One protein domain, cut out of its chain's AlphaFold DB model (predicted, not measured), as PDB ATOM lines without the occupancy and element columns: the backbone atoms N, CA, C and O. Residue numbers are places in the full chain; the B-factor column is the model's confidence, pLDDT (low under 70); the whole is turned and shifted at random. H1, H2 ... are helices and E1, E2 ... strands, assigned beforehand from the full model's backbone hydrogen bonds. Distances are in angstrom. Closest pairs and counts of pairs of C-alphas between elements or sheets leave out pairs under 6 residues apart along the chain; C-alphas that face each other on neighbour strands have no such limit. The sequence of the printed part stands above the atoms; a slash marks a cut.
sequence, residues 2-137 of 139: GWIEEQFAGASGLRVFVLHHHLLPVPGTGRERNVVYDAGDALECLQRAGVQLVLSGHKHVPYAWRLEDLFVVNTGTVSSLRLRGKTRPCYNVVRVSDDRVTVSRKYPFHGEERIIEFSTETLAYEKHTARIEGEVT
ATOM      1  N   GLY A   2      27.891 -55.364  54.328       94.19
ATOM      2  CA  GLY A   2      26.651 -55.380  55.137       94.19
ATOM      3  C   GLY A   2      26.675 -54.512  56.401       94.19
ATOM      4  O   GLY A   2      25.720 -53.791  56.654       94.19
ATOM      5  N   TRP A   3      27.808 -54.458  57.110       97.12
ATOM      6  CA  TRP A   3      27.955 -53.582  58.278       97.12
ATOM      7  C   TRP A   3      27.684 -52.098  57.966       97.12
ATOM      8  O   TRP A   3      27.072 -51.414  58.778       97.12
ATOM      9  N   ILE A   4      28.097 -51.592  56.793       96.25
ATOM     10  CA  ILE A   4      27.847 -50.194  56.396       96.25
ATOM     11  C   ILE A   4      26.348 -49.962  56.201       96.25
ATOM     12  O   ILE A   4      25.814 -48.982  56.710       96.25
ATOM     13  N   GLU A   5      25.672 -50.867  55.493       96.81
ATOM     14  CA  GLU A   5      24.227 -50.780  55.249       96.81
ATOM     15  C   GLU A   5      23.451 -50.819  56.578       96.81
ATOM     16  O   GLU A   5      22.558 -50.004  56.797       96.81
ATOM     17  N   GLU A   6      23.867 -51.677  57.516       97.38
ATOM     18  CA  GLU A   6      23.306 -51.746  58.870       97.38
ATOM     19  C   GLU A   6      23.468 -50.431  59.647       97.38
ATOM     20  O   GLU A   6      22.518 -49.991  60.294       97.38
ATOM     21  N   GLN A   7      24.627 -49.760  59.560       97.31
ATOM     22  CA  GLN A   7      24.837 -48.470  60.236       97.31
ATOM     23  C   GLN A   7      23.913 -47.358  59.708       97.31
ATOM     24  O   GLN A   7      23.654 -46.387  60.419       97.31
ATOM     25  N   PHE A   8      23.400 -47.491  58.482       97.19
ATOM     26  CA  PHE A   8      22.530 -46.502  57.841       97.19
ATOM     27  C   PHE A   8      21.042 -46.889  57.805       97.19
ATOM     28  O   PHE A   8      20.229 -46.090  57.332       97.19
ATOM     29  N   ALA A   9      20.669 -48.054  58.346       94.62
ATOM     30  CA  ALA A   9      19.308 -48.599  58.286       94.62
ATOM     31  C   ALA A   9      18.244 -47.754  59.021       94.62
ATOM     32  O   ALA A   9      17.050 -47.888  58.759       94.62
ATOM     33  N   GLY A  10      18.655 -46.875  59.943       93.69
ATOM     34  CA  GLY A  10      17.752 -45.982  60.670       93.69
ATOM     35  C   GLY A  10      17.161 -44.856  59.811       93.69
ATOM     36  O   GLY A  10      17.708 -44.470  58.773       93.69
ATOM     37  N   ALA A  11      16.044 -44.283  60.267       92.56
ATOM     38  CA  ALA A  11      15.474 -43.080  59.667       92.56
ATOM     39  C   ALA A  11      16.401 -41.873  59.904       92.56
ATOM     40  O   ALA A  11      16.774 -41.583  61.039       92.56
ATOM     41  N   SER A  12      16.761 -41.167  58.832       93.88
ATOM     42  CA  SER A  12      17.548 -39.933  58.887       93.88
ATOM     43  C   SER A  12      17.160 -39.009  57.736       93.88
ATOM     44  O   SER A  12      16.922 -39.489  56.627       93.88
ATOM     45  N   GLY A  13      17.131 -37.696  57.992       92.81
ATOM     46  CA  GLY A  13      16.926 -36.667  56.962       92.81
ATOM     47  C   GLY A  13      18.180 -36.364  56.130       92.81
ATOM     48  O   GLY A  13      18.078 -35.770  55.062       92.81
ATOM     49  N   LEU A  14      19.357 -36.784  56.605       96.81
ATOM     50  CA  LEU A  14      20.618 -36.701  55.870       96.81
ATOM     51  C   LEU A  14      21.548 -37.843  56.285       96.81
ATOM     52  O   LEU A  14      21.844 -38.022  57.469       96.81
ATOM     53  N   ARG A  15      22.061 -38.596  55.312       97.94
ATOM     54  CA  ARG A  15      23.082 -39.631  55.542       97.94
ATOM     55  C   ARG A  15      24.419 -39.206  54.943       97.94
ATOM     56  O   ARG A  15      24.508 -38.923  53.746       97.94
ATOM     57  N   VAL A  16      25.452 -39.165  55.787       98.38
ATOM     58  CA  VAL A  16      26.806 -38.727  55.422       98.38
ATOM     59  C   VAL A  16      27.803 -39.856  55.649       98.38
ATOM     60  O   VAL A  16      27.892 -40.393  56.750       98.38
ATOM     61  N   PHE A  17      28.591 -40.176  54.628       98.44
ATOM     62  CA  PHE A  17      29.706 -41.111  54.718       98.44
ATOM     63  C   PHE A  17      31.036 -40.369  54.571       98.44
ATOM     64  O   PHE A  17      31.184 -39.496  53.718       98.44
ATOM     65  N   VAL A  18      32.018 -40.697  55.409       98.31
ATOM     66  CA  VAL A  18      33.317 -40.011  55.425       98.31
ATOM     67  C   VAL A  18      34.432 -41.034  55.322       98.31
ATOM     68  O   VAL A  18      34.457 -42.021  56.052       98.31
ATOM     69  N   LEU A  19      35.380 -40.773  54.431       97.44
ATOM     70  CA  LEU A  19      36.564 -41.599  54.241       97.44
ATOM     71  C   LEU A  19      37.757 -40.741  53.820       97.44
ATOM     72  O   LEU A  19      37.591 -39.615  53.370       97.44
ATOM     73  N   HIS A  20      38.985 -41.239  53.962       96.25
ATOM     74  CA  HIS A  20      40.154 -40.440  53.582       96.25
ATOM     75  C   HIS A  20      40.420 -40.453  52.071       96.25
ATOM     76  O   HIS A  20      40.566 -39.395  51.459       96.25
ATOM     77  N   HIS A  21      40.497 -41.641  51.469       96.44
ATOM     78  CA  HIS A  21      40.746 -41.802  50.037       96.44
ATOM     79  C   HIS A  21      39.472 -41.557  49.227       96.44
ATOM     80  O   HIS A  21      38.387 -41.969  49.613       96.44
ATOM     81  N   HIS A  22      39.602 -40.889  48.090       95.06
ATOM     82  CA  HIS A  22      38.504 -40.565  47.182       95.06
ATOM     83  C   HIS A  22      37.924 -41.827  46.511       95.06
ATOM     84  O   HIS A  22      38.661 -42.749  46.154       95.06
ATOM     85  N   LEU A  23      36.595 -41.857  46.326       96.19
ATOM     86  CA  LEU A  23      35.879 -42.919  45.589       96.19
ATOM     87  C   LEU A  23      35.822 -42.657  44.079       96.19
ATOM     88  O   LEU A  23      35.731 -43.589  43.287       96.19
ATOM     89  N   LEU A  24      35.864 -41.384  43.686       95.56
ATOM     90  CA  LEU A  24      35.765 -40.944  42.298       95.56
ATOM     91  C   LEU A  24      37.029 -40.192  41.887       95.56
ATOM     92  O   LEU A  24      37.606 -39.493  42.727       95.56
ATOM     93  N   PRO A  25      37.443 -40.276  40.609       92.56
ATOM     94  CA  PRO A  25      38.600 -39.541  40.126       92.56
ATOM     95  C   PRO A  25      38.500 -38.043  40.407       92.56
ATOM     96  O   PRO A  25      37.449 -37.428  40.220       92.56
ATOM     97  N   VAL A  26      39.603 -37.434  40.844       91.56
ATOM     98  CA  VAL A  26      39.644 -35.997  41.154       91.56
ATOM     99  C   VAL A  26      40.347 -35.254  40.009       91.56
ATOM    100  O   VAL A  26      41.511 -35.566  39.722       91.56
ATOM    101  N   PRO A  27      39.690 -34.277  39.348       88.25
ATOM    102  CA  PRO A  27      40.278 -33.543  38.226       88.25
ATOM    103  C   PRO A  27      41.626 -32.890  38.557       88.25
ATOM    104  O   PRO A  27      41.909 -32.558  39.707       88.25
ATOM    105  N   GLY A  28      42.486 -32.739  37.541       84.75
ATOM    106  CA  GLY A  28      43.829 -32.138  37.647       84.75
ATOM    107  C   GLY A  28      44.800 -32.841  38.601       84.75
ATOM    108  O   GLY A  28      45.831 -32.280  38.970       84.75
ATOM    109  N   THR A  29      44.513 -34.087  38.991       86.88
ATOM    110  CA  THR A  29      45.415 -34.889  39.837       86.88
ATOM    111  C   THR A  29      46.310 -35.862  39.061       86.88
ATOM    112  O   THR A  29      47.105 -36.579  39.676       86.88
ATOM    113  N   GLY A  30      46.264 -35.823  37.724       84.88
ATOM    114  CA  GLY A  30      47.046 -36.685  36.833       84.88
ATOM    115  C   GLY A  30      46.448 -38.085  36.689       84.88
ATOM    116  O   GLY A  30      45.242 -38.267  36.835       84.88
ATOM    117  N   ARG A  31      47.290 -39.085  36.385       84.25
ATOM    118  CA  ARG A  31      46.853 -40.487  36.284       84.25
ATOM    119  C   ARG A  31      46.266 -40.951  37.611       84.25
ATOM    120  O   ARG A  31      46.879 -40.752  38.663       84.25
ATOM    121  N   GLU A  32      45.123 -41.623  37.535       82.25
ATOM    122  CA  GLU A  32      44.429 -42.060  38.735       82.25
ATOM    123  C   GLU A  32      45.256 -43.080  39.529       82.25
ATOM    124  O   GLU A  32      45.825 -44.028  38.979       82.25
ATOM    125  N   ARG A  33      45.368 -42.816  40.831       84.62
ATOM    126  CA  ARG A  33      46.129 -43.567  41.833       84.62
ATOM    127  C   ARG A  33      45.504 -43.304  43.199       84.62
ATOM    128  O   ARG A  33      45.138 -42.163  43.492       84.62
ATOM    129  N   ASN A  34      45.512 -44.317  44.061       88.25
ATOM    130  CA  ASN A  34      45.023 -44.247  45.441       88.25
ATOM    131  C   ASN A  34      43.510 -43.999  45.583       88.25
ATOM    132  O   ASN A  34      43.080 -43.491  46.616       88.25
ATOM    133  N   VAL A  35      42.721 -44.323  44.553       92.06
ATOM    134  CA  VAL A  35      41.282 -44.567  44.736       92.06
ATOM    135  C   VAL A  35      41.135 -45.763  45.671       92.06
ATOM    136  O   VAL A  35      41.996 -46.648  45.680       92.06
ATOM    137  N   VAL A  36      40.075 -45.775  46.472       93.75
ATOM    138  CA  VAL A  36      39.735 -46.924  47.321       93.75
ATOM    139  C   VAL A  36      39.663 -48.200  46.474       93.75
ATOM    140  O   VAL A  36      39.103 -48.192  45.378       93.75
ATOM    141  N   TYR A  37      40.250 -49.292  46.969       92.25
ATOM    142  CA  TYR A  37      40.076 -50.603  46.342       92.25
ATOM    143  C   TYR A  37      38.588 -50.957  46.315       92.25
ATOM    144  O   TYR A  37      37.892 -50.733  47.299       92.25
ATOM    145  N   ASP A  38      38.109 -51.445  45.173       94.38
ATOM    146  CA  ASP A  38      36.696 -51.764  44.946       94.38
ATOM    147  C   ASP A  38      35.755 -50.561  45.152       94.38
ATOM    148  O   ASP A  38      34.618 -50.701  45.598       94.38
ATOM    149  N   ALA A  39      36.209 -49.349  44.798       95.88
ATOM    150  CA  ALA A  39      35.401 -48.130  44.910       95.88
ATOM    151  C   ALA A  39      34.033 -48.229  44.214       95.88
ATOM    152  O   ALA A  39      33.090 -47.593  44.674       95.88
ATOM    153  N   GLY A  40      33.911 -49.029  43.148       96.44
ATOM    154  CA  GLY A  40      32.623 -49.320  42.512       96.44
ATOM    155  C   GLY A  40      31.644 -50.000  43.470       96.44
ATOM    156  O   GLY A  40      30.536 -49.508  43.656       96.44
ATOM    157  N   ASP A  41      32.081 -51.060  44.151       97.62
ATOM    158  CA  ASP A  41      31.252 -51.789  45.115       97.62
ATOM    159  C   ASP A  41      30.911 -50.930  46.337       97.62
ATOM    160  O   ASP A  41      29.804 -51.007  46.871       97.62
ATOM    161  N   ALA A  42      31.852 -50.086  46.775       97.50
ATOM    162  CA  ALA A  42      31.608 -49.129  47.846       97.50
ATOM    163  C   ALA A  42      30.554 -48.089  47.436       97.50
ATOM    164  O   ALA A  42      29.626 -47.842  48.199       97.50
ATOM    165  N   LEU A  43      30.658 -47.503  46.238       97.94
ATOM    166  CA  LEU A  43      29.662 -46.560  45.715       97.94
ATOM    167  C   LEU A  43      28.275 -47.204  45.648       97.94
ATOM    168  O   LEU A  43      27.311 -46.627  46.138       97.94
ATOM    169  N   GLU A  44      28.201 -48.411  45.102       97.75
ATOM    170  CA  GLU A  44      26.973 -49.191  44.974       97.75
ATOM    171  C   GLU A  44      26.351 -49.519  46.350       97.75
ATOM    172  O   GLU A  44      25.152 -49.344  46.566       97.75
ATOM    173  N   CYS A  45      27.167 -49.902  47.337       97.94
ATOM    174  CA  CYS A  45      26.710 -50.083  48.716       97.94
ATOM    175  C   CYS A  45      26.156 -48.786  49.329       97.94
ATOM    176  O   CYS A  45      25.096 -48.801  49.955       97.94
ATOM    177  N   LEU A  46      26.850 -47.661  49.143       98.19
ATOM    178  CA  LEU A  46      26.425 -46.369  49.685       98.19
ATOM    179  C   LEU A  46      25.112 -45.886  49.053       98.19
ATOM    180  O   LEU A  46      24.288 -45.312  49.764       98.19
ATOM    181  N   GLN A  47      24.889 -46.164  47.762       96.94
ATOM    182  CA  GLN A  47      23.601 -45.904  47.109       96.94
ATOM    183  C   GLN A  47      22.475 -46.717  47.751       96.94
ATOM    184  O   GLN A  47      21.472 -46.141  48.168       96.94
ATOM    185  N   ARG A  48      22.652 -48.035  47.926       96.81
ATOM    186  CA  ARG A  48      21.649 -48.880  48.604       96.81
ATOM    187  C   ARG A  48      21.380 -48.458  50.046       96.81
ATOM    188  O   ARG A  48      20.249 -48.553  50.511       96.81
ATOM    189  N   ALA A  49      22.403 -47.967  50.741       97.38
ATOM    190  CA  ALA A  49      22.290 -47.435  52.096       97.38
ATOM    191  C   ALA A  49      21.599 -46.053  52.165       97.38
ATOM    192  O   ALA A  49      21.433 -45.503  53.255       97.38
ATOM    193  N   GLY A  50      21.219 -45.461  51.025       96.75
ATOM    194  CA  GLY A  50      20.579 -44.147  50.962       96.75
ATOM    195  C   GLY A  50      21.487 -43.011  51.433       96.75
ATOM    196  O   GLY A  50      20.997 -42.006  51.957       96.75
ATOM    197  N   VAL A  51      22.809 -43.183  51.322       98.25
ATOM    198  CA  VAL A  51      23.775 -42.118  51.604       98.25
ATOM    199  C   VAL A  51      23.616 -41.029  50.554       98.25
ATOM    200  O   VAL A  51      23.526 -41.316  49.368       98.25
ATOM    201  N   GLN A  52      23.599 -39.774  50.992       98.06
ATOM    202  CA  GLN A  52      23.447 -38.626  50.096       98.06
ATOM    203  C   GLN A  52      24.761 -37.862  49.963       98.06
ATOM    204  O   GLN A  52      25.095 -37.418  48.874       98.06
ATOM    205  N   LEU A  53      25.545 -37.729  51.036       98.62
ATOM    206  CA  LEU A  53      26.805 -36.981  51.020       98.62
ATOM    207  C   LEU A  53      27.990 -37.888  51.342       98.62
ATOM    208  O   LEU A  53      28.029 -38.521  52.393       98.62
ATOM    209  N   VAL A  54      28.999 -37.891  50.477       98.69
ATOM    210  CA  VAL A  54      30.286 -38.545  50.728       98.69
ATOM    211  C   VAL A  54      31.377 -37.489  50.824       98.69
ATOM    212  O   VAL A  54      31.557 -36.709  49.892       98.69
ATOM    213  N   LEU A  55      32.128 -37.470  51.922       98.56
ATOM    214  CA  LEU A  55      33.248 -36.549  52.129       98.56
ATOM    215  C   LEU A  55      34.573 -37.307  52.076       98.56
ATOM    216  O   LEU A  55      34.774 -38.263  52.825       98.56
ATOM    217  N   SER A  56      35.481 -36.864  51.209       97.19
ATOM    218  CA  SER A  56      36.814 -37.460  51.047       97.19
ATOM    219  C   SER A  56      37.934 -36.427  50.991       97.19
ATOM    220  O   SER A  56      37.662 -35.232  50.917       97.19
ATOM    221  N   GLY A  57      39.193 -36.857  51.103       93.00
ATOM    222  CA  GLY A  57      40.369 -35.984  51.128       93.00
ATOM    223  C   GLY A  57      41.511 -36.506  50.255       93.00
ATOM    224  O   GLY A  57      41.356 -36.678  49.052       93.00
ATOM    225  N   HIS A  58      42.694 -36.709  50.846       94.06
ATOM    226  CA  HIS A  58      43.901 -37.288  50.221       94.06
ATOM    227  C   HIS A  58      44.553 -36.500  49.072       94.06
ATOM    228  O   HIS A  58      45.733 -36.163  49.125       94.06
ATOM    229  N   LYS A  59      43.806 -36.169  48.015       91.06
ATOM    230  CA  LYS A  59      44.324 -35.507  46.806       91.06
ATOM    231  C   LYS A  59      44.609 -34.016  46.974       91.06
ATOM    232  O   LYS A  59      45.244 -33.440  46.091       91.06
ATOM    233  N   HIS A  60      44.151 -33.417  48.076       92.62
ATOM    234  CA  HIS A  60      44.292 -31.990  48.392       92.62
ATOM    235  C   HIS A  60      43.712 -31.051  47.320       92.62
ATOM    236  O   HIS A  60      44.152 -29.910  47.168       92.62
ATOM    237  N   VAL A  61      42.717 -31.524  46.571       91.12
ATOM    238  CA  VAL A  61      42.015 -30.745  45.552       91.12
ATOM    239  C   VAL A  61      40.541 -30.724  45.919       91.12
ATOM    240  O   VAL A  61      39.920 -31.788  45.905       91.12
ATOM    241  N   PRO A  62      39.967 -29.559  46.260       92.50
ATOM    242  CA  PRO A  62      38.541 -29.481  46.501       92.50
ATOM    243  C   PRO A  62      37.799 -29.771  45.191       92.50
ATOM    244  O   PRO A  62      38.132 -29.177  44.173       92.50
ATOM    245  N   TYR A  63      36.824 -30.674  45.187       93.88
ATOM    246  CA  TYR A  63      35.983 -30.932  44.012       93.88
ATOM    247  C   TYR A  63      34.665 -31.586  44.429       93.88
ATOM    248  O   TYR A  63      34.615 -32.227  45.473       93.88
ATOM    249  N   ALA A  64      33.611 -31.448  43.627       95.94
ATOM    250  CA  ALA A  64      32.330 -32.103  43.881       95.94
ATOM    251  C   ALA A  64      31.828 -32.844  42.642       95.94
ATOM    252  O   ALA A  64      31.820 -32.300  41.533       95.94
ATOM    253  N   TRP A  65      31.363 -34.066  42.852       96.12
ATOM    254  CA  TRP A  65      30.667 -34.885  41.873       96.12
ATOM    255  C   TRP A  65      29.215 -35.090  42.285       96.12
ATOM    256  O   TRP A  65      28.906 -35.203  43.471       96.12
ATOM    257  N   ARG A  66      28.354 -35.196  41.276       96.50
ATOM    258  CA  ARG A  66      27.028 -35.793  41.389       96.50
ATOM    259  C   ARG A  66      27.072 -37.135  40.663       96.50
ATOM    260  O   ARG A  66      27.466 -37.155  39.499       96.50
ATOM    261  N   LEU A  67      26.702 -38.216  41.340       96.81
ATOM    262  CA  LEU A  67      26.568 -39.551  40.752       96.81
ATOM    263  C   LEU A  67      25.275 -40.188  41.262       96.81
ATOM    264  O   LEU A  67      25.166 -40.414  42.461       96.81
ATOM    265  N   GLU A  68      24.327 -40.468  40.372       95.81
ATOM    266  CA  GLU A  68      22.996 -41.020  40.687       95.81
ATOM    267  C   GLU A  68      22.253 -40.273  41.775       95.81
ATOM    268  O   GLU A  68      21.714 -39.239  41.428       95.81
ATOM    269  N   ASP A  69      22.324 -40.676  43.055       95.38
ATOM    270  CA  ASP A  69      21.759 -40.007  44.254       95.38
ATOM    271  C   ASP A  69      22.819 -39.543  45.279       95.38
ATOM    272  O   ASP A  69      22.517 -38.877  46.269       95.38
ATOM    273  N   LEU A  70      24.098 -39.792  44.979       97.88
ATOM    274  CA  LEU A  70      25.251 -39.380  45.772       97.88
ATOM    275  C   LEU A  70      25.812 -38.017  45.344       97.88
ATOM    276  O   LEU A  70      25.997 -37.711  44.158       97.88
ATOM    277  N   PHE A  71      26.191 -37.236  46.348       98.38
ATOM    278  CA  PHE A  71      27.013 -36.037  46.267       98.38
ATOM    279  C   PHE A  71      28.379 -36.350  46.875       98.38
ATOM    280  O   PHE A  71      28.517 -36.469  48.089       98.38
ATOM    281  N   VAL A  72      29.407 -36.504  46.043       98.06
ATOM    282  CA  VAL A  72      30.759 -36.864  46.499       98.06
ATOM    283  C   VAL A  72      31.637 -35.622  46.477       98.06
ATOM    284  O   VAL A  72      31.970 -35.112  45.407       98.06
ATOM    285  N   VAL A  73      32.025 -35.132  47.652       97.88
ATOM    286  CA  VAL A  73      32.852 -33.935  47.812       97.88
ATOM    287  C   VAL A  73      34.235 -34.318  48.324       97.88
ATOM    288  O   VAL A  73      34.396 -34.888  49.402       97.88
ATOM    289  N   ASN A  74      35.251 -33.983  47.541       95.94
ATOM    290  CA  ASN A  74      36.639 -34.048  47.957       95.94
ATOM    291  C   ASN A  74      37.037 -32.709  48.589       95.94
ATOM    292  O   ASN A  74      36.764 -31.653  48.018       95.94
ATOM    293  N   THR A  75      37.696 -32.741  49.745       95.06
ATOM    294  CA  THR A  75      38.241 -31.558  50.411       95.06
ATOM    295  C   THR A  75      39.656 -31.242  49.918       95.06
ATOM    296  O   THR A  75      40.371 -32.084  49.364       95.06
ATOM    297  N   GLY A  76      40.080 -29.998  50.140       93.50
ATOM    298  CA  GLY A  76      41.479 -29.602  50.032       93.50
ATOM    299  C   GLY A  76      42.314 -30.115  51.210       93.50
ATOM    300  O   GLY A  76      42.145 -31.226  51.705       93.50
ATOM    301  N   THR A  77      43.250 -29.297  51.670       94.06
ATOM    302  CA  THR A  77      44.065 -29.574  52.858       94.06
ATOM    303  C   THR A  77      44.278 -28.287  53.627       94.06
ATOM    304  O   THR A  77      44.442 -27.242  53.011       94.06
ATOM    305  N   VAL A  78      44.292 -28.334  54.955       93.50
ATOM    306  CA  VAL A  78      44.553 -27.146  55.790       93.50
ATOM    307  C   VAL A  78      46.023 -26.974  56.150       93.50
ATOM    308  O   VAL A  78      46.444 -25.869  56.466       93.50
ATOM    309  N   SER A  79      46.801 -28.054  56.108       89.31
ATOM    310  CA  SER A  79      48.116 -28.134  56.754       89.31
ATOM    311  C   SER A  79      49.235 -28.620  55.833       89.31
ATOM    312  O   SER A  79      50.362 -28.810  56.285       89.31
ATOM    313  N   SER A  80      48.962 -28.821  54.541       87.06
ATOM    314  CA  SER A  80      49.967 -29.265  53.576       87.06
ATOM    315  C   SER A  80      50.174 -28.261  52.450       87.06
ATOM    316  O   SER A  80      49.227 -27.695  51.910       87.06
ATOM    317  N   LEU A  81      51.435 -28.116  52.040       82.62
ATOM    318  CA  LEU A  81      51.833 -27.373  50.844       82.62
ATOM    319  C   LEU A  81      51.847 -28.246  49.580       82.62
ATOM    320  O   LEU A  81      52.158 -27.754  48.500       82.62
ATOM    321  N   ARG A  82      51.498 -29.539  49.686       82.25
ATOM    322  CA  ARG A  82      51.315 -30.437  48.532       82.25
ATOM    323  C   ARG A  82      49.993 -30.122  47.829       82.25
ATOM    324  O   ARG A  82      49.056 -30.915  47.879       82.25
ATOM    325  N   LEU A  83      49.922 -28.930  47.253       79.69
ATOM    326  CA  LEU A  83      48.780 -28.379  46.535       79.69
ATOM    327  C   LEU A  83      48.943 -28.622  45.030       79.69
ATOM    328  O   LEU A  83      50.005 -29.052  44.569       79.69
ATOM    329  N   ARG A  84      47.882 -28.388  44.254       80.38
ATOM    330  CA  ARG A  84      47.886 -28.576  42.796       80.38
ATOM    331  C   ARG A  84      47.369 -27.330  42.103       80.38
ATOM    332  O   ARG A  84      46.434 -26.698  42.582       80.38
ATOM    333  N   GLY A  85      47.974 -27.000  40.967       79.62
ATOM    334  CA  GLY A  85      47.652 -25.785  40.229       79.62
ATOM    335  C   GLY A  85      47.725 -24.548  41.123       79.62
ATOM    336  O   GLY A  85      48.755 -24.298  41.745       79.62
ATOM    337  N   LYS A  86      46.633 -23.783  41.194       76.50
ATOM    338  CA  LYS A  86      46.535 -22.549  41.996       76.50
ATOM    339  C   LYS A  86      45.732 -22.730  43.291       76.50
ATOM    340  O   LYS A  86      45.325 -21.733  43.892       76.50
ATOM    341  N   THR A  87      45.484 -23.974  43.715       81.25
ATOM    342  CA  THR A  87      44.713 -24.231  44.937       81.25
ATOM    343  C   THR A  87      45.449 -23.711  46.173       81.25
ATOM    344  O   THR A  87      46.677 -23.640  46.219       81.25
ATOM    345  N   ARG A  88      44.678 -23.320  47.192       87.69
ATOM    346  CA  ARG A  88      45.178 -22.833  48.486       87.69
ATOM    347  C   ARG A  88      44.706 -23.751  49.612       87.69
ATOM    348  O   ARG A  88      43.697 -24.444  49.425       87.69
ATOM    349  N   PRO A  89      45.371 -23.734  50.781       93.00
ATOM    350  CA  PRO A  89      44.914 -24.514  51.915       93.00
ATOM    351  C   PRO A  89      43.473 -24.168  52.297       93.00
ATOM    352  O   PRO A  89      43.129 -22.997  52.451       93.00
ATOM    353  N   CYS A  90      42.620 -25.178  52.423       93.94
ATOM    354  CA  CYS A  90      41.204 -25.023  52.729       93.94
ATOM    355  C   CYS A  90      40.623 -26.270  53.406       93.94
ATOM    356  O   CYS A  90      41.190 -27.362  53.340       93.94
ATOM    357  N   TYR A  91      39.469 -26.086  54.044       96.12
ATOM    358  CA  TYR A  91      38.621 -27.136  54.609       96.12
ATOM    359  C   TYR A  91      37.188 -26.979  54.105       96.12
ATOM    360  O   TYR A  91      36.805 -25.897  53.653       96.12
ATOM    361  N   ASN A  92      36.384 -28.038  54.192       97.12
ATOM    362  CA  ASN A  92      34.961 -27.923  53.907       97.12
ATOM    363  C   ASN A  92      34.168 -27.433  55.121       97.12
ATOM    364  O   ASN A  92      34.423 -27.837  56.252       97.12
ATOM    365  N   VAL A  93      33.176 -26.586  54.858       97.69
ATOM    366  CA  VAL A  93      32.103 -26.242  55.789       97.69
ATOM    367  C   VAL A  93      30.814 -26.795  55.200       97.69
ATOM    368  O   VAL A  93      30.413 -26.391  54.107       97.69
ATOM    369  N   VAL A  94      30.194 -27.732  55.914       98.38
ATOM    370  CA  VAL A  94      28.894 -28.310  55.564       98.38
ATOM    371  C   VAL A  94      27.845 -27.636  56.438       98.38
ATOM    372  O   VAL A  94      27.946 -27.680  57.663       98.38
ATOM    373  N   ARG A  95      26.863 -26.984  55.817       98.38
ATOM    374  CA  ARG A  95      25.696 -26.423  56.502       98.38
ATOM    375  C   ARG A  95      24.464 -27.195  56.084       98.38
ATOM    376  O   ARG A  95      24.296 -27.471  54.900       98.38
ATOM    377  N   VAL A  96      23.633 -27.513  57.063       97.62
ATOM    378  CA  VAL A  96      22.361 -28.203  56.874       97.62
ATOM    379  C   VAL A  96      21.280 -27.304  57.460       97.62
ATOM    380  O   VAL A  96      21.404 -26.889  58.613       97.62
ATOM    381  N   SER A  97      20.280 -26.957  56.656       94.88
ATOM    382  CA  SER A  97      19.110 -26.171  57.055       94.88
ATOM    383  C   SER A  97      17.892 -26.795  56.404       94.88
ATOM    384  O   SER A  97      17.824 -26.816  55.181       94.88
ATOM    385  N   ASP A  98      16.953 -27.288  57.208       92.06
ATOM    386  CA  ASP A  98      15.765 -27.999  56.726       92.06
ATOM    387  C   ASP A  98      16.148 -29.167  55.799       92.06
ATOM    388  O   ASP A  98      16.882 -30.068  56.214       92.06
ATOM    389  N   ASP A  99      15.701 -29.136  54.543       94.94
ATOM    390  CA  ASP A  99      16.050 -30.098  53.501       94.94
ATOM    391  C   ASP A  99      17.288 -29.677  52.688       94.94
ATOM    392  O   ASP A  99      17.675 -30.364  51.750       94.94
ATOM    393  N   ARG A 100      17.931 -28.548  52.992       98.00
ATOM    394  CA  ARG A 100      19.032 -27.997  52.194       98.00
ATOM    395  C   ARG A 100      20.393 -28.299  52.808       98.00
ATOM    396  O   ARG A 100      20.670 -27.965  53.961       98.00
ATOM    397  N   VAL A 101      21.295 -28.838  51.992       98.56
ATOM    398  CA  VAL A 101      22.706 -29.038  52.332       98.56
ATOM    399  C   VAL A 101      23.577 -28.171  51.439       98.56
ATOM    400  O   VAL A 101      23.580 -28.324  50.221       98.56
ATOM    401  N   THR A 102      24.377 -27.301  52.046       98.38
ATOM    402  CA  THR A 102      25.369 -26.473  51.354       98.38
ATOM    403  C   THR A 102      26.771 -26.896  51.782       98.38
ATOM    404  O   THR A 102      27.112 -26.838  52.965       98.38
ATOM    405  N   VAL A 103      27.629 -27.241  50.823       98.31
ATOM    406  CA  VAL A 103      29.051 -27.517  51.058       98.31
ATOM    407  C   VAL A 103      29.895 -26.409  50.444       98.31
ATOM    408  O   VAL A 103      29.785 -26.099  49.257       98.31
ATOM    409  N   SER A 104      30.764 -25.815  51.255       97.00
ATOM    410  CA  SER A 104      31.657 -24.726  50.846       97.00
ATOM    411  C   SER A 104      33.104 -25.052  51.192       97.00
ATOM    412  O   SER A 104      33.358 -25.806  52.127       97.00
ATOM    413  N   ARG A 105      34.075 -24.492  50.465       94.75
ATOM    414  CA  ARG A 105      35.480 -24.455  50.892       94.75
ATOM    415  C   ARG A 105      35.740 -23.157  51.637       94.75
ATOM    416  O   ARG A 105      35.442 -22.079  51.131       94.75
ATOM    417  N   LYS A 106      36.337 -23.255  52.816       95.69
ATOM    418  CA  LYS A 106      36.777 -22.109  53.600       95.69
ATOM    419  C   LYS A 106      38.289 -22.120  53.728       95.69
ATOM    420  O   LYS A 106      38.908 -23.161  53.949       95.69
ATOM    421  N   TYR A 107      38.868 -20.942  53.577       94.06
ATOM    422  CA  TYR A 107      40.299 -20.725  53.697       94.06
ATOM    423  C   TYR A 107      40.606 -20.254  55.126       94.06
ATOM    424  O   TYR A 107      39.893 -19.383  55.638       94.06
ATOM    425  N   PRO A 108      41.633 -20.799  55.806       93.31
ATOM    426  CA  PRO A 108      42.039 -20.304  57.119       93.31
ATOM    427  C   PRO A 108      42.241 -18.782  57.096       93.31
ATOM    428  O   PRO A 108      42.960 -18.276  56.241       93.31
ATOM    429  N   PHE A 109      41.578 -18.068  58.014       91.56
ATOM    430  CA  PHE A 109      41.632 -16.600  58.158       91.56
ATOM    431  C   PHE A 109      41.162 -15.776  56.943       91.56
ATOM    432  O   PHE A 109      41.404 -14.573  56.876       91.56
ATOM    433  N   HIS A 110      40.463 -16.396  55.995       92.12
ATOM    434  CA  HIS A 110      39.998 -15.756  54.768       92.12
ATOM    435  C   HIS A 110      38.526 -16.106  54.489       92.12
ATOM    436  O   HIS A 110      37.814 -16.635  55.346       92.12
ATOM    437  N   GLY A 111      38.059 -15.751  53.290       92.25
ATOM    438  CA  GLY A 111      36.689 -15.982  52.851       92.25
ATOM    439  C   GLY A 111      36.322 -17.457  52.672       92.25
ATOM    440  O   GLY A 111      37.100 -18.385  52.909       92.25
ATOM    441  N   GLU A 112      35.095 -17.648  52.221       93.88
ATOM    442  CA  GLU A 112      34.498 -18.941  51.941       93.88
ATOM    443  C   GLU A 112      33.879 -18.906  50.544       93.88
ATOM    444  O   GLU A 112      33.329 -17.887  50.128       93.88
ATOM    445  N   GLU A 113      33.981 -20.014  49.819       93.44
ATOM    446  CA  GLU A 113      33.387 -20.173  48.498       93.44
ATOM    447  C   GLU A 113      32.535 -21.438  48.459       93.44
ATOM    448  O   GLU A 113      32.990 -22.525  48.827       93.44
ATOM    449  N   ARG A 114      31.294 -21.305  47.992       95.38
ATOM    450  CA  ARG A 114      30.374 -22.434  47.842       95.38
ATOM    451  C   ARG A 114      30.876 -23.393  46.765       95.38
ATOM    452  O   ARG A 114      31.365 -22.954  45.730       95.38
ATOM    453  N   ILE A 115      30.757 -24.697  47.012       96.12
ATOM    454  CA  ILE A 115      31.129 -25.760  46.067       96.12
ATOM    455  C   ILE A 115      29.872 -26.356  45.444       96.12
ATOM    456  O   ILE A 115      29.772 -26.450  44.223       96.12
ATOM    457  N   ILE A 116      28.934 -26.778  46.287       97.56
ATOM    458  CA  ILE A 116      27.695 -27.425  45.870       97.56
ATOM    459  C   ILE A 116      26.612 -27.192  46.919       97.56
ATOM    460  O   ILE A 116      26.903 -27.104  48.112       97.56
ATOM    461  N   GLU A 117      25.376 -27.087  46.467       97.69
ATOM    462  CA  GLU A 117      24.181 -27.052  47.299       97.69
ATOM    463  C   GLU A 117      23.157 -28.039  46.743       97.69
ATOM    464  O   GLU A 117      23.042 -28.153  45.525       97.69
ATOM    465  N   PHE A 118      22.439 -28.760  47.606       98.12
ATOM    466  CA  PHE A 118      21.397 -29.694  47.185       98.12
ATOM    467  C   PHE A 118      20.260 -29.839  48.201       98.12
ATOM    468  O   PHE A 118      20.433 -29.531  49.379       98.12
ATOM    469  N   SER A 119      19.102 -30.310  47.729       97.81
ATOM    470  CA  SER A 119      17.962 -30.724  48.562       97.81
ATOM    471  C   SER A 119      18.068 -32.209  48.922       97.81
ATOM    472  O   SER A 119      18.358 -33.035  48.057       97.81
ATOM    473  N   THR A 120      17.824 -32.571  50.178       96.62
ATOM    474  CA  THR A 120      17.799 -33.957  50.660       96.62
ATOM    475  C   THR A 120      16.518 -34.690  50.276       96.62
ATOM    476  O   THR A 120      16.522 -35.918  50.259       96.62
ATOM    477  N   GLU A 121      15.454 -33.965  49.923       95.00
ATOM    478  CA  GLU A 121      14.173 -34.536  49.497       95.00
ATOM    479  C   GLU A 121      14.092 -34.709  47.978       95.00
ATOM    480  O   GLU A 121      13.705 -35.767  47.488       95.00
ATOM    481  N   THR A 122      14.466 -33.674  47.221       96.50
ATOM    482  CA  THR A 122      14.303 -33.657  45.753       96.50
ATOM    483  C   THR A 122      15.584 -33.970  44.990       96.50
ATOM    484  O   THR A 122      15.537 -34.182  43.780       96.50
ATOM    485  N   LEU A 123      16.741 -33.946  45.665       96.38
ATOM    486  CA  LEU A 123      18.078 -34.109  45.076       96.38
ATOM    487  C   LEU A 123      18.438 -33.066  44.000       96.38
ATOM    488  O   LEU A 123      19.491 -33.173  43.359       96.38
ATOM    489  N   ALA A 124      17.605 -32.031  43.825       97.25
ATOM    490  CA  ALA A 124      17.915 -30.864  43.013       97.25
ATOM    491  C   ALA A 124      19.155 -30.166  43.578       97.25
ATOM    492  O   ALA A 124      19.298 -30.054  44.799       97.25
ATOM    493  N   TYR A 125      20.058 -29.718  42.702       97.75
ATOM    494  CA  TYR A 125      21.354 -29.196  43.121       97.75
ATOM    495  C   TYR A 125      21.886 -28.066  42.244       97.75
ATOM    496  O   TYR A 125      21.618 -27.996  41.045       97.75
ATOM    497  N   GLU A 126      22.726 -27.232  42.851       96.44
ATOM    498  CA  GLU A 126      23.523 -26.200  42.195       96.44
ATOM    499  C   GLU A 126      25.007 -26.451  42.471       96.44
ATOM    500  O   GLU A 126      25.428 -26.618  43.617       96.44
ATOM    501  N   LYS A 127      25.829 -26.480  41.417       93.56
ATOM    502  CA  LYS A 127      27.280 -26.702  41.508       93.56
ATOM    503  C   LYS A 127      28.028 -25.426  41.114       93.56
ATOM    504  O   LYS A 127      27.827 -24.891  40.030       93.56
ATOM    505  N   HIS A 128      28.939 -24.967  41.971       88.50
ATOM    506  CA  HIS A 128      29.651 -23.688  41.841       88.50
ATOM    507  C   HIS A 128      31.174 -23.872  41.657       88.50
ATOM    508  O   HIS A 128      31.985 -23.126  42.205       88.50
ATOM    509  N   THR A 129      31.603 -24.872  40.880       71.19
ATOM    510  CA  THR A 129      33.026 -25.252  40.747       71.19
ATOM    511  C   THR A 129      33.808 -24.513  39.658       71.19
ATOM    512  O   THR A 129      34.984 -24.812  39.484       71.19
ATOM    513  N   ALA A 130      33.241 -23.532  38.950       66.06
ATOM    514  CA  ALA A 130      33.914 -22.890  37.807       66.06
ATOM    515  C   ALA A 130      35.305 -22.304  38.151       66.06
ATOM    516  O   ALA A 130      36.261 -22.454  37.390       66.06
ATOM    517  N   ARG A 131      35.460 -21.689  39.335       65.62
ATOM    518  CA  ARG A 131      36.773 -21.214  39.818       65.62
ATOM    519  C   ARG A 131      37.713 -22.360  40.180       65.62
ATOM    520  O   ARG A 131      38.898 -22.295  39.877       65.62
ATOM    521  N   ILE A 132      37.176 -23.417  40.787       68.81
ATOM    522  CA  ILE A 132      37.928 -24.625  41.142       68.81
ATOM    523  C   ILE A 132      38.500 -25.273  39.882       68.81
ATOM    524  O   ILE A 132      39.674 -25.616  39.841       68.81
ATOM    525  N   GLU A 133      37.701 -25.389  38.827       71.56
ATOM    526  CA  GLU A 133      38.128 -25.973  37.555       71.56
ATOM    527  C   GLU A 133      39.261 -25.162  36.917       71.56
ATOM    528  O   GLU A 133      40.245 -25.746  36.462       71.56
ATOM    529  N   GLY A 134      39.194 -23.829  36.987       69.00
ATOM    530  CA  GLY A 134      40.287 -22.947  36.566       69.00
ATOM    531  C   GLY A 134      41.542 -23.011  37.449       69.00
ATOM    532  O   GLY A 134      42.649 -22.803  36.961       69.00
ATOM    533  N   GLU A 135      41.413 -23.309  38.743       74.12
ATOM    534  CA  GLU A 135      42.564 -23.493  39.643       74.12
ATOM    535  C   GLU A 135      43.264 -24.836  39.435       74.12
ATOM    536  O   GLU A 135      44.477 -24.936  39.614       74.12
ATOM    537  N   VAL A 136      42.486 -25.861  39.090       66.12
ATOM    538  CA  VAL A 136      42.924 -27.249  38.923       66.12
ATOM    539  C   VAL A 136      43.483 -27.505  37.516       66.12
ATOM    540  O   VAL A 136      44.324 -28.388  37.342       66.12
ATOM    541  N   THR A 137      43.075 -26.717  36.518       62.78
ATOM    542  CA  THR A 137      43.624 -26.756  35.155       62.78
ATOM    543  C   THR A 137      44.761 -25.744  34.993       62.78
ATOM    544  O   THR A 137      44.567 -24.564  34.725       62.78
TER     545      THR A 137
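Overview. This is residues 2 to 137 of the 139 residues of the protein "Metallophosphoesterase" of Actinobacteria bacterium (UniProt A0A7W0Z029). Two four-stranded sheets lie face to face as a sandwich, their strands running nearly in line, with helix H2 packed over the face of the sheet E1 E2 E4 E3 that is turned away from the other sheet. H1 packs on H2 at one end of the whole, while the short H3 follows E8 towards the other end, where the long link of residues 75 to 90 also reaches out. The printed part has 136 residues, with three named helices and eight named strands in the order H1 E1 H2 E2 E3 E4 E5 E6 E7 E8 H3; the sheet E1 E2 E4 E3 is mixed and the sheet E5 E6 E7 E8 is antiparallel. The class is mixed, helices and strands, with 66 residues in named elements, under half of those printed. The whole is compact, with a radius of gyration of the C-alphas of 14.7 A, and spans 40 by 34 by 23 A.

Arrangement. E5, residues 91 to 97, E6, residues 100 to 106, E7, residues 112 to 119, and E8, residues 125 to 127, form a meander, each strand the antiparallel neighbour of the one before, in a twisted sheet. Its hairpins are E5 and E6, with N 93 and O 104 at 2.8 A, E6 and E7, with N 101 and O 118 at 2.8 A, and E7 and E8, with N 126 and O 117 at 2.8 A, within hydrogen-bond range. E7 bends by 58 degrees at residue 115. The other sheet runs E1, residues 16 to 18, E2, residues 53 to 56, E4, residues 70 to 74, and E3, residues 63 to 67. E1 and E2 are parallel, with N 17 and O 53 at 2.8 A. E2 and E4 are parallel, with N 54 and O 71 at 2.8 A. E4 and E3 are an antiparallel hairpin, with N 65 and O 72 at 2.8 A. The two sheets form a sandwich, two sheets face to face, with their best planes 11 degrees apart and the facing parts 10.2 A centre to centre. The closest C-alphas of E3 and E7 are those of Ala 64 and Ile 115, 6.8 A apart. H2, residues 39 to 48, is on the sheet E1 E2 E4 E3 at a height over the sheet of 9.8 A. It is over E4 and, only just, with 3 C-alphas, over E2; at 31 degrees to E4 on the local plane it runs only just slantwise to the strands. E1, H2 and E2 make a strand-helix-strand unit, two parallel neighbour strands with a helix between, and its crossover is right-handed. H1, residues 2 to 8, touches H2 at a steep tilt of 48 degrees, the same way; their closest C-alphas are those of Glu 5 and Cys 45, 7.0 A apart. H3, residues 130 to 136, only grazes the sheet E5 E6 E7 E8, with its residues 130 to 132. In H1, H2 and H3 every O i to N i+4 pair is within hydrogen-bond range.

Along the chain. H1 begins at C-alpha 2, at (26.651, -55.380, 55.137). H2 measures 14.3 A from first to last C-alpha, E3 13.2 A and E4 12.8 A. E5 measures 19.7 A, E6 18.7 A and E7 20.6 A; E5 begins at C-alpha 91, at (38.621, -27.136, 54.609). E1, E2, E8 and H3 are shorter, and H3 ends at C-alpha 136, at (42.924, -27.249, 38.923).

Size, cuts and confidence. The two C-alphas farthest apart are those of Gly 2 and His 110, 41.8 A. The printed part has no cut. The links E1 to H2, of 20 residues, and E4 to E5, of 16 residues, are long. The mean pLDDT of the printed part is 92.4, and residues 130 to 132, 134, and 136 to 137 are under 70.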